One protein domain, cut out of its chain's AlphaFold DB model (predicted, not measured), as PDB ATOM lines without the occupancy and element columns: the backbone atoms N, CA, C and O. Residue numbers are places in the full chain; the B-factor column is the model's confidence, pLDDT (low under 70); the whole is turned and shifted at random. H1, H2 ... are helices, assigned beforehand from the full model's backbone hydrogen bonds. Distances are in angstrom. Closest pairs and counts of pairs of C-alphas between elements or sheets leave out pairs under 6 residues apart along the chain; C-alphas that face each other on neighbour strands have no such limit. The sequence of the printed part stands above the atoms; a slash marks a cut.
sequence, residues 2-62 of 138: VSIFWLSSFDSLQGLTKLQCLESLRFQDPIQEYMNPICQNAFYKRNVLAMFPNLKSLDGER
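This is residues 2 to 62 of the 138 residues of an uncharacterized protein of Stichopus japonicus (UniProt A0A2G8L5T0). What shape? With little regular structure, it is a compact, rounded, mostly looped body, with H1 and H3 on one side and H2 near where both begin. What parts? The printed part has 61 residues, under half in named elements: H1, H2 and H3, in order, all helix. The radius of gyration of the C-alphas is 10.9 A; the spans are 30 by 22 by 20 A.

Where is the longest helix? H1, residues 10 to 18, runs 14.4 A from C-alpha 10 at (8.749, 16.947, -5.361). And the others? H2 is residues 37 to 40; H3, residues 44 to 51, ends at C-alpha 51, (5.233, 21.245, 2.033).

How near? H1 and H3 are close but not clearly touching, their closest C-alphas, Thr 17 and Met 51, 6.6 A apart. Backbones? H3 has every O i to N i+4 pair within hydrogen-bond range; H1 has 1 of 5, and 3 of 6 O i to N i+3 pairs.

Long links? H1 to H2 is long, 18 residues. Low pLDDT? Residues 2 to 6, 8 and 30 to 35 are under 70.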
ATOM      1  N   VAL A   2      -5.430  24.637 -10.776       49.81
ATOM      2  CA  VAL A   2      -4.199  24.447 -11.557       49.81
ATOM      3  C   VAL A   2      -4.025  22.943 -11.739       49.81
ATOM      4  O   VAL A   2      -3.666  22.258 -10.787       49.81
ATOM      5  N   SER A   3      -4.341  22.426 -12.923       53.88
ATOM      6  CA  SER A   3      -4.008  21.049 -13.299       53.88
ATOM      7  C   SER A   3      -2.549  21.049 -13.740       53.88
ATOM      8  O   SER A   3      -2.220  21.610 -14.784       53.88
ATOM      9  N   ILE A   4      -1.652  20.538 -12.897       58.91
ATOM     10  CA  ILE A   4      -0.214  20.618 -13.155       58.91
ATOM     11  C   ILE A   4       0.210  19.446 -14.044       58.91
ATOM     12  O   ILE A   4      -0.073  18.284 -13.753       58.91
ATOM     13  N   PHE A   5       0.881  19.807 -15.137       57.56
ATOM     14  CA  PHE A   5       1.497  18.928 -16.121       57.56
ATOM     15  C   PHE A   5       2.587  18.064 -15.479       57.56
ATOM     16  O   PHE A   5       3.396  18.572 -14.709       57.56
ATOM     17  N   TRP A   6       2.576  16.778 -15.830       64.56
ATOM     18  CA  TRP A   6       3.572  15.736 -15.554       64.56
ATOM     19  C   TRP A   6       4.733  16.129 -14.621       64.56
ATOM     20  O   TRP A   6       5.764  16.655 -15.043       64.56
ATOM     21  N   LEU A   7       4.568  15.840 -13.332       72.56
ATOM     22  CA  LEU A   7       5.578  16.071 -12.303       72.56
ATOM     23  C   LEU A   7       6.319  14.780 -11.965       72.56
ATOM     24  O   LEU A   7       5.725  13.816 -11.482       72.56
ATOM     25  N   SER A   8       7.633  14.789 -12.179       67.88
ATOM     26  CA  SER A   8       8.533  13.664 -11.903       67.88
ATOM     27  C   SER A   8       9.247  13.741 -10.545       67.88
ATOM     28  O   SER A   8       9.775  12.727 -10.098       67.88
ATOM     29  N   SER A   9       9.258  14.901  -9.869       77.94
ATOM     30  CA  SER A   9       9.880  15.096  -8.544       77.94
ATOM     31  C   SER A   9       9.111  16.103  -7.676       77.94
ATOM     32  O   SER A   9       8.441  17.001  -8.194       77.94
ATOM     33  N   PHE A  10       9.250  15.982  -6.349       82.75
ATOM     34  CA  PHE A  10       8.749  16.947  -5.361       82.75
ATOM     35  C   PHE A  10       9.466  18.302  -5.438       82.75
ATOM     36  O   PHE A  10       8.866  19.317  -5.093       82.75
ATOM     37  N   ASP A  11      10.704  18.356  -5.938       83.88
ATOM     38  CA  ASP A  11      11.460  19.614  -6.067       83.88
ATOM     39  C   ASP A  11      10.740  20.619  -6.976       83.88
ATOM     40  O   ASP A  11      10.700  21.820  -6.708       83.88
ATOM     41  N   SER A  12      10.061  20.117  -8.009       82.62
ATOM     42  CA  SER A  12       9.243  20.922  -8.918       82.62
ATOM     43  C   SER A  12       8.066  21.612  -8.211       82.62
ATOM     44  O   SER A  12       7.565  22.627  -8.691       82.62
ATOM     45  N   LEU A  13       7.636  21.108  -7.047       84.69
ATOM     46  CA  LEU A  13       6.579  21.711  -6.229       84.69
ATOM     47  C   LEU A  13       7.089  22.867  -5.366       84.69
ATOM     48  O   LEU A  13       6.285  23.660  -4.874       84.69
ATOM     49  N   GLN A  14       8.407  23.014  -5.199       85.19
ATOM     50  CA  GLN A  14       8.992  24.058  -4.360       85.19
ATOM     51  C   GLN A  14       8.651  25.470  -4.864       85.19
ATOM     52  O   GLN A  14       8.563  26.404  -4.074       85.19
ATOM     53  N   GLY A  15       8.394  25.642  -6.164       83.19
ATOM     54  CA  GLY A  15       7.919  26.918  -6.708       83.19
ATOM     55  C   GLY A  15       6.524  27.311  -6.204       83.19
ATOM     56  O   GLY A  15       6.239  28.496  -6.032       83.19
ATOM     57  N   LEU A  16       5.672  26.325  -5.919       86.12
ATOM     58  CA  LEU A  16       4.286  26.533  -5.501       86.12
ATOM     59  C   LEU A  16       4.162  26.839  -4.009       86.12
ATOM     60  O   LEU A  16       3.172  27.437  -3.603       86.12
ATOM     61  N   THR A  17       5.150  26.475  -3.184       85.88
ATOM     62  CA  THR A  17       5.110  26.717  -1.726       85.88
ATOM     63  C   THR A  17       5.062  28.205  -1.375       85.88
ATOM     64  O   THR A  17       4.621  28.581  -0.293       85.88
ATOM     65  N   LYS A  18       5.453  29.077  -2.313       86.25
ATOM     66  CA  LYS A  18       5.363  30.537  -2.181       86.25
ATOM     67  C   LYS A  18       3.929  31.070  -2.285       86.25
ATOM     68  O   LYS A  18       3.686  32.231  -1.961       86.25
ATOM     69  N   LEU A  19       2.977  30.255  -2.740       88.25
ATOM     70  CA  LEU A  19       1.576  30.638  -2.889       88.25
ATOM     71  C   LEU A  19       0.847  30.507  -1.545       88.25
ATOM     72  O   LEU A  19       0.312  29.457  -1.204       88.25
ATOM     73  N   GLN A  20       0.795  31.599  -0.782       84.94
ATOM     74  CA  GLN A  20       0.216  31.611   0.571       84.94
ATOM     75  C   GLN A  20      -1.285  31.281   0.611       84.94
ATOM     76  O   GLN A  20      -1.764  30.733   1.601       84.94
ATOM     77  N   CYS A  21      -2.009  31.575  -0.473       88.19
ATOM     78  CA  CYS A  21      -3.446  31.312  -0.615       88.19
ATOM     79  C   CYS A  21      -3.748  29.983  -1.331       88.19
ATOM     80  O   CYS A  21      -4.859  29.785  -1.826       88.19
ATOM     81  N   LEU A  22      -2.762  29.093  -1.473       90.19
ATOM     82  CA  LEU A  22      -2.958  27.807  -2.132       90.19
ATOM     83  C   LEU A  22      -3.673  26.831  -1.193       90.19
ATOM     84  O   LEU A  22      -3.071  26.234  -0.308       90.19
ATOM     85  N   GLU A  23      -4.977  26.669  -1.407       91.44
ATOM     86  CA  GLU A  23      -5.828  25.831  -0.551       91.44
ATOM     87  C   GLU A  23      -6.198  24.482  -1.178       91.44
ATOM     88  O   GLU A  23      -6.635  23.574  -0.473       91.44
ATOM     89  N   SER A  24      -6.066  24.344  -2.497       90.44
ATOM     90  CA  SER A  24      -6.507  23.156  -3.227       90.44
ATOM     91  C   SER A  24      -5.492  22.771  -4.291       90.44
ATOM     92  O   SER A  24      -5.149  23.587  -5.152       90.44
ATOM     93  N   LEU A  25      -5.033  21.525  -4.225       89.31
ATOM     94  CA  LEU A  25      -4.109  20.922  -5.174       89.31
ATOM     95  C   LEU A  25      -4.679  19.608  -5.687       89.31
ATOM     96  O   LEU A  25      -5.309  18.854  -4.949       89.31
ATOM     97  N   ARG A  26      -4.447  19.336  -6.968       86.38
ATOM     98  CA  ARG A  26      -4.863  18.096  -7.611       86.38
ATOM     99  C   ARG A  26      -3.790  17.666  -8.595       86.38
ATOM    100  O   ARG A  26      -3.517  18.368  -9.566       86.38
ATOM    101  N   PHE A  27      -3.200  16.521  -8.314       83.12
ATOM    102  CA  PHE A  27      -2.203  15.841  -9.125       83.12
ATOM    103  C   PHE A  27      -2.725  14.498  -9.643       83.12
ATOM    104  O   PHE A  27      -2.209  13.987 -10.636       83.12
ATOM    105  N   GLN A  28      -3.755  13.944  -9.004       79.00
ATOM    106  CA  GLN A  28      -4.482  12.772  -9.460       79.00
ATOM    107  C   GLN A  28      -5.887  13.170  -9.923       79.00
ATOM    108  O   GLN A  28      -6.651  13.812  -9.197       79.00
ATOM    109  N   ASP A  29      -6.235  12.769 -11.143       74.81
ATOM    110  CA  ASP A  29      -7.605  12.819 -11.638       74.81
ATOM    111  C   ASP A  29      -8.081  11.388 -11.918       74.81
ATOM    112  O   ASP A  29      -7.593  10.787 -12.865       74.81
ATOM    113  N   PRO A  30      -9.017  10.820 -11.137       68.81
ATOM    114  CA  PRO A  30      -9.544   9.480 -11.389       68.81
ATOM    115  C   PRO A  30     -10.297   9.354 -12.723       68.81
ATOM    116  O   PRO A  30     -10.572   8.237 -13.144       68.81
ATOM    117  N   ILE A  31     -10.631  10.464 -13.393       69.56
ATOM    118  CA  ILE A  31     -11.262  10.452 -14.720       69.56
ATOM    119  C   ILE A  31     -10.208  10.312 -15.831       69.56
ATOM    120  O   ILE A  31     -10.525   9.851 -16.926       69.56
ATOM    121  N   GLN A  32      -8.955  10.702 -15.578       64.69
ATOM    122  CA  GLN A  32      -7.882  10.625 -16.565       64.69
ATOM    123  C   GLN A  32      -6.912   9.494 -16.217       64.69
ATOM    124  O   GLN A  32      -6.352   9.448 -15.129       64.69
ATOM    125  N   GLU A  33      -6.641   8.611 -17.177       63.09
ATOM    126  CA  GLU A  33      -5.710   7.479 -17.011       63.09
ATOM    127  C   GLU A  33      -4.245   7.911 -16.782       63.09
ATOM    128  O   GLU A  33      -3.380   7.094 -16.468       63.09
ATOM    129  N   TYR A  34      -3.949   9.207 -16.910       65.31
ATOM    130  CA  TYR A  34      -2.622   9.771 -16.709       65.31
ATOM    131  C   TYR A  34      -2.483  10.321 -15.290       65.31
ATOM    132  O   TYR A  34      -2.898  11.439 -14.987       65.31
ATOM    133  N   MET A  35      -1.850   9.537 -14.419       69.44
ATOM    134  CA  MET A  35      -1.462   9.989 -13.083       69.44
ATOM    135  C   MET A  35      -0.044  10.554 -13.083       69.44
ATOM    136  O   MET A  35       0.851  10.045 -13.764       69.44
ATOM    137  N   ASN A  36       0.180  11.593 -12.281       78.25
ATOM    138  CA  ASN A  36       1.526  12.101 -12.054       78.25
ATOM    139  C   ASN A  36       2.385  11.031 -11.341       78.25
ATOM    140  O   ASN A  36       1.923  10.462 -10.349       78.25
ATOM    141  N   PRO A  37       3.633  10.769 -11.780       81.06
ATOM    142  CA  PRO A  37       4.521   9.781 -11.155       81.06
ATOM    143  C   PRO A  37       4.695   9.963  -9.642       81.06
ATOM    144  O   PRO A  37       4.759   8.984  -8.902       81.06
ATOM    145  N   ILE A  38       4.700  11.212  -9.162       83.62
ATOM    146  CA  ILE A  38       4.776  11.518  -7.726       83.62
ATOM    147  C   ILE A  38       3.634  10.888  -6.913       83.62
ATOM    148  O   ILE A  38       3.858  10.557  -5.752       83.62
ATOM    149  N   CYS A  39       2.454  10.664  -7.507       82.25
ATOM    150  CA  CYS A  39       1.291  10.080  -6.831       82.25
ATOM    151  C   CYS A  39       1.469   8.587  -6.517       82.25
ATOM    152  O   CYS A  39       0.775   8.060  -5.654       82.25
ATOM    153  N   GLN A  40       2.405   7.901  -7.183       82.69
ATOM    154  CA  GLN A  40       2.702   6.483  -6.932       82.69
ATOM    155  C   GLN A  40       3.564   6.270  -5.678       82.69
ATOM    156  O   GLN A  40       3.733   5.144  -5.215       82.69
ATOM    157  N   ASN A  41       4.134   7.338  -5.119       85.00
ATOM    158  CA  ASN A  41       4.971   7.243  -3.932       85.00
ATOM    159  C   ASN A  41       4.108   7.030  -2.674       85.00
ATOM    160  O   ASN A  41       3.213   7.821  -2.388       85.00
ATOM    161  N   ALA A  42       4.428   6.021  -1.861       83.69
ATOM    162  CA  ALA A  42       3.708   5.720  -0.618       83.69
ATOM    163  C   ALA A  42       3.679   6.892   0.391       83.69
ATOM    164  O   ALA A  42       2.768   6.994   1.211       83.69
ATOM    165  N   PHE A  43       4.657   7.799   0.329       86.38
ATOM    166  CA  PHE A  43       4.751   8.977   1.196       86.38
ATOM    167  C   PHE A  43       4.247  10.262   0.540       86.38
ATOM    168  O   PHE A  43       4.365  11.335   1.129       86.38
ATOM    169  N   TYR A  44       3.664  10.175  -0.655       89.31
ATOM    170  CA  TYR A  44       3.216  11.321  -1.440       89.31
ATOM    171  C   TYR A  44       2.310  12.278  -0.659       89.31
ATOM    172  O   TYR A  44       2.677  13.439  -0.479       89.31
ATOM    173  N   LYS A  45       1.185  11.787  -0.116       88.44
ATOM    174  CA  LYS A  45       0.252  12.629   0.653       88.44
ATOM    175  C   LYS A  45       0.957  13.302   1.832       88.44
ATOM    176  O   LYS A  45       0.810  14.502   2.036       88.44
ATOM    177  N   ARG A  46       1.778  12.552   2.574       89.31
ATOM    178  CA  ARG A  46       2.531  13.074   3.727       89.31
ATOM    179  C   ARG A  46       3.501  14.185   3.316       89.31
ATOM    180  O   ARG A  46       3.525  15.226   3.964       89.31
ATOM    181  N   ASN A  47       4.272  13.978   2.251       90.31
ATOM    182  CA  ASN A  47       5.263  14.943   1.776       90.31
ATOM    183  C   ASN A  47       4.599  16.222   1.256       90.31
ATOM    184  O   ASN A  47       5.025  17.317   1.614       90.31
ATOM    185  N   VAL A  48       3.521  16.101   0.474       90.06
ATOM    186  CA  VAL A  48       2.766  17.266  -0.010       90.06
ATOM    187  C   VAL A  48       2.179  18.049   1.165       90.06
ATOM    188  O   VAL A  48       2.356  19.261   1.236       90.06
ATOM    189  N   LEU A  49       1.550  17.383   2.137       89.81
ATOM    190  CA  LEU A  49       0.995  18.062   3.313       89.81
ATOM    191  C   LEU A  49       2.071  18.742   4.173       89.81
ATOM    192  O   LEU A  49       1.821  19.812   4.722       89.81
ATOM    193  N   ALA A  50       3.275  18.171   4.247       90.50
ATOM    194  CA  ALA A  50       4.408  18.806   4.919       90.50
ATOM    195  C   ALA A  50       4.904  20.066   4.181       90.50
ATOM    196  O   ALA A  50       5.314  21.029   4.824       90.50
ATOM    197  N   MET A  51       4.850  20.082   2.845       90.00
ATOM    198  CA  MET A  51       5.233  21.245   2.033       90.00
ATOM    199  C   MET A  51       4.172  22.356   2.028       90.00
ATOM    200  O   MET A  51       4.520  23.528   1.881       90.00
ATOM    201  N   PHE A  52       2.891  22.006   2.179       91.19
ATOM    202  CA  PHE A  52       1.756  22.929   2.065       91.19
ATOM    203  C   PHE A  52       0.873  22.895   3.324       91.19
ATOM    204  O   PHE A  52      -0.206  22.300   3.307       91.19
ATOM    205  N   PRO A  53       1.266  23.577   4.416       87.44
ATOM    206  CA  PRO A  53       0.533  23.525   5.685       87.44
ATOM    207  C   PRO A  53      -0.871  24.151   5.619       87.44
ATOM    208  O   PRO A  53      -1.742  23.795   6.407       87.44
ATOM    209  N   ASN A  54      -1.117  25.059   4.668       90.12
ATOM    210  CA  ASN A  54      -2.412  25.731   4.488       90.12
ATOM    211  C   ASN A  54      -3.370  24.972   3.552       90.12
ATOM    212  O   ASN A  54      -4.449  25.475   3.224       90.12
ATOM    213  N   LEU A  55      -2.984  23.780   3.089       91.94
ATOM    214  CA  LEU A  55      -3.772  23.022   2.131       91.94
ATOM    215  C   LEU A  55      -5.053  22.485   2.784       91.94
ATOM    216  O   LEU A  55      -5.029  21.862   3.846       91.94
ATOM    217  N   LYS A  56      -6.191  22.715   2.127       92.31
ATOM    218  CA  LYS A  56      -7.517  22.241   2.549       92.31
ATOM    219  C   LYS A  56      -7.967  21.010   1.782       92.31
ATOM    220  O   LYS A  56      -8.695  20.191   2.340       92.31
ATOM    221  N   SER A  57      -7.560  20.889   0.522       92.25
ATOM    222  CA  SER A  57      -7.922  19.775  -0.351       92.25
ATOM    223  C   SER A  57      -6.720  19.289  -1.156       92.25
ATOM    224  O   SER A  57      -5.996  20.105  -1.733       92.25
ATOM    225  N   LEU A  58      -6.532  17.973  -1.200       90.69
ATOM    226  CA  LEU A  58      -5.540  17.290  -2.022       90.69
ATOM    227  C   LEU A  58      -6.243  16.207  -2.841       90.69
ATOM    228  O   LEU A  58      -6.911  15.350  -2.281       90.69
ATOM    229  N   ASP A  59      -6.113  16.244  -4.162       87.56
ATOM    230  CA  ASP A  59      -6.675  15.240  -5.078       87.56
ATOM    231  C   ASP A  59      -8.208  15.083  -5.009       87.56
ATOM    232  O   ASP A  59      -8.777  14.090  -5.450       87.56
ATOM    233  N   GLY A  60      -8.895  16.111  -4.500       85.94
ATOM    234  CA  GLY A  60     -10.340  16.087  -4.244       85.94
ATOM    235  C   GLY A  60     -10.709  15.584  -2.845       85.94
ATOM    236  O   GLY A  60     -11.858  15.729  -2.435       85.94
ATOM    237  N   GLU A  61      -9.740  15.070  -2.090       89.62
ATOM    238  CA  GLU A  61      -9.886  14.691  -0.691       89.62
ATOM    239  C   GLU A  61      -9.678  15.901   0.223       89.62
ATOM    240  O   GLU A  61      -8.688  16.632   0.121       89.62
ATOM    241  N   ARG A  62     -10.594  16.106   1.173       91.44
ATOM    242  CA  ARG A  62     -10.443  17.165   2.169       91.44
ATOM    243  C   ARG A  62      -9.495  16.722   3.281       91.44
ATOM    244  O   ARG A  62      -9.834  15.856   4.076       91.44
TER     245      ARG A  62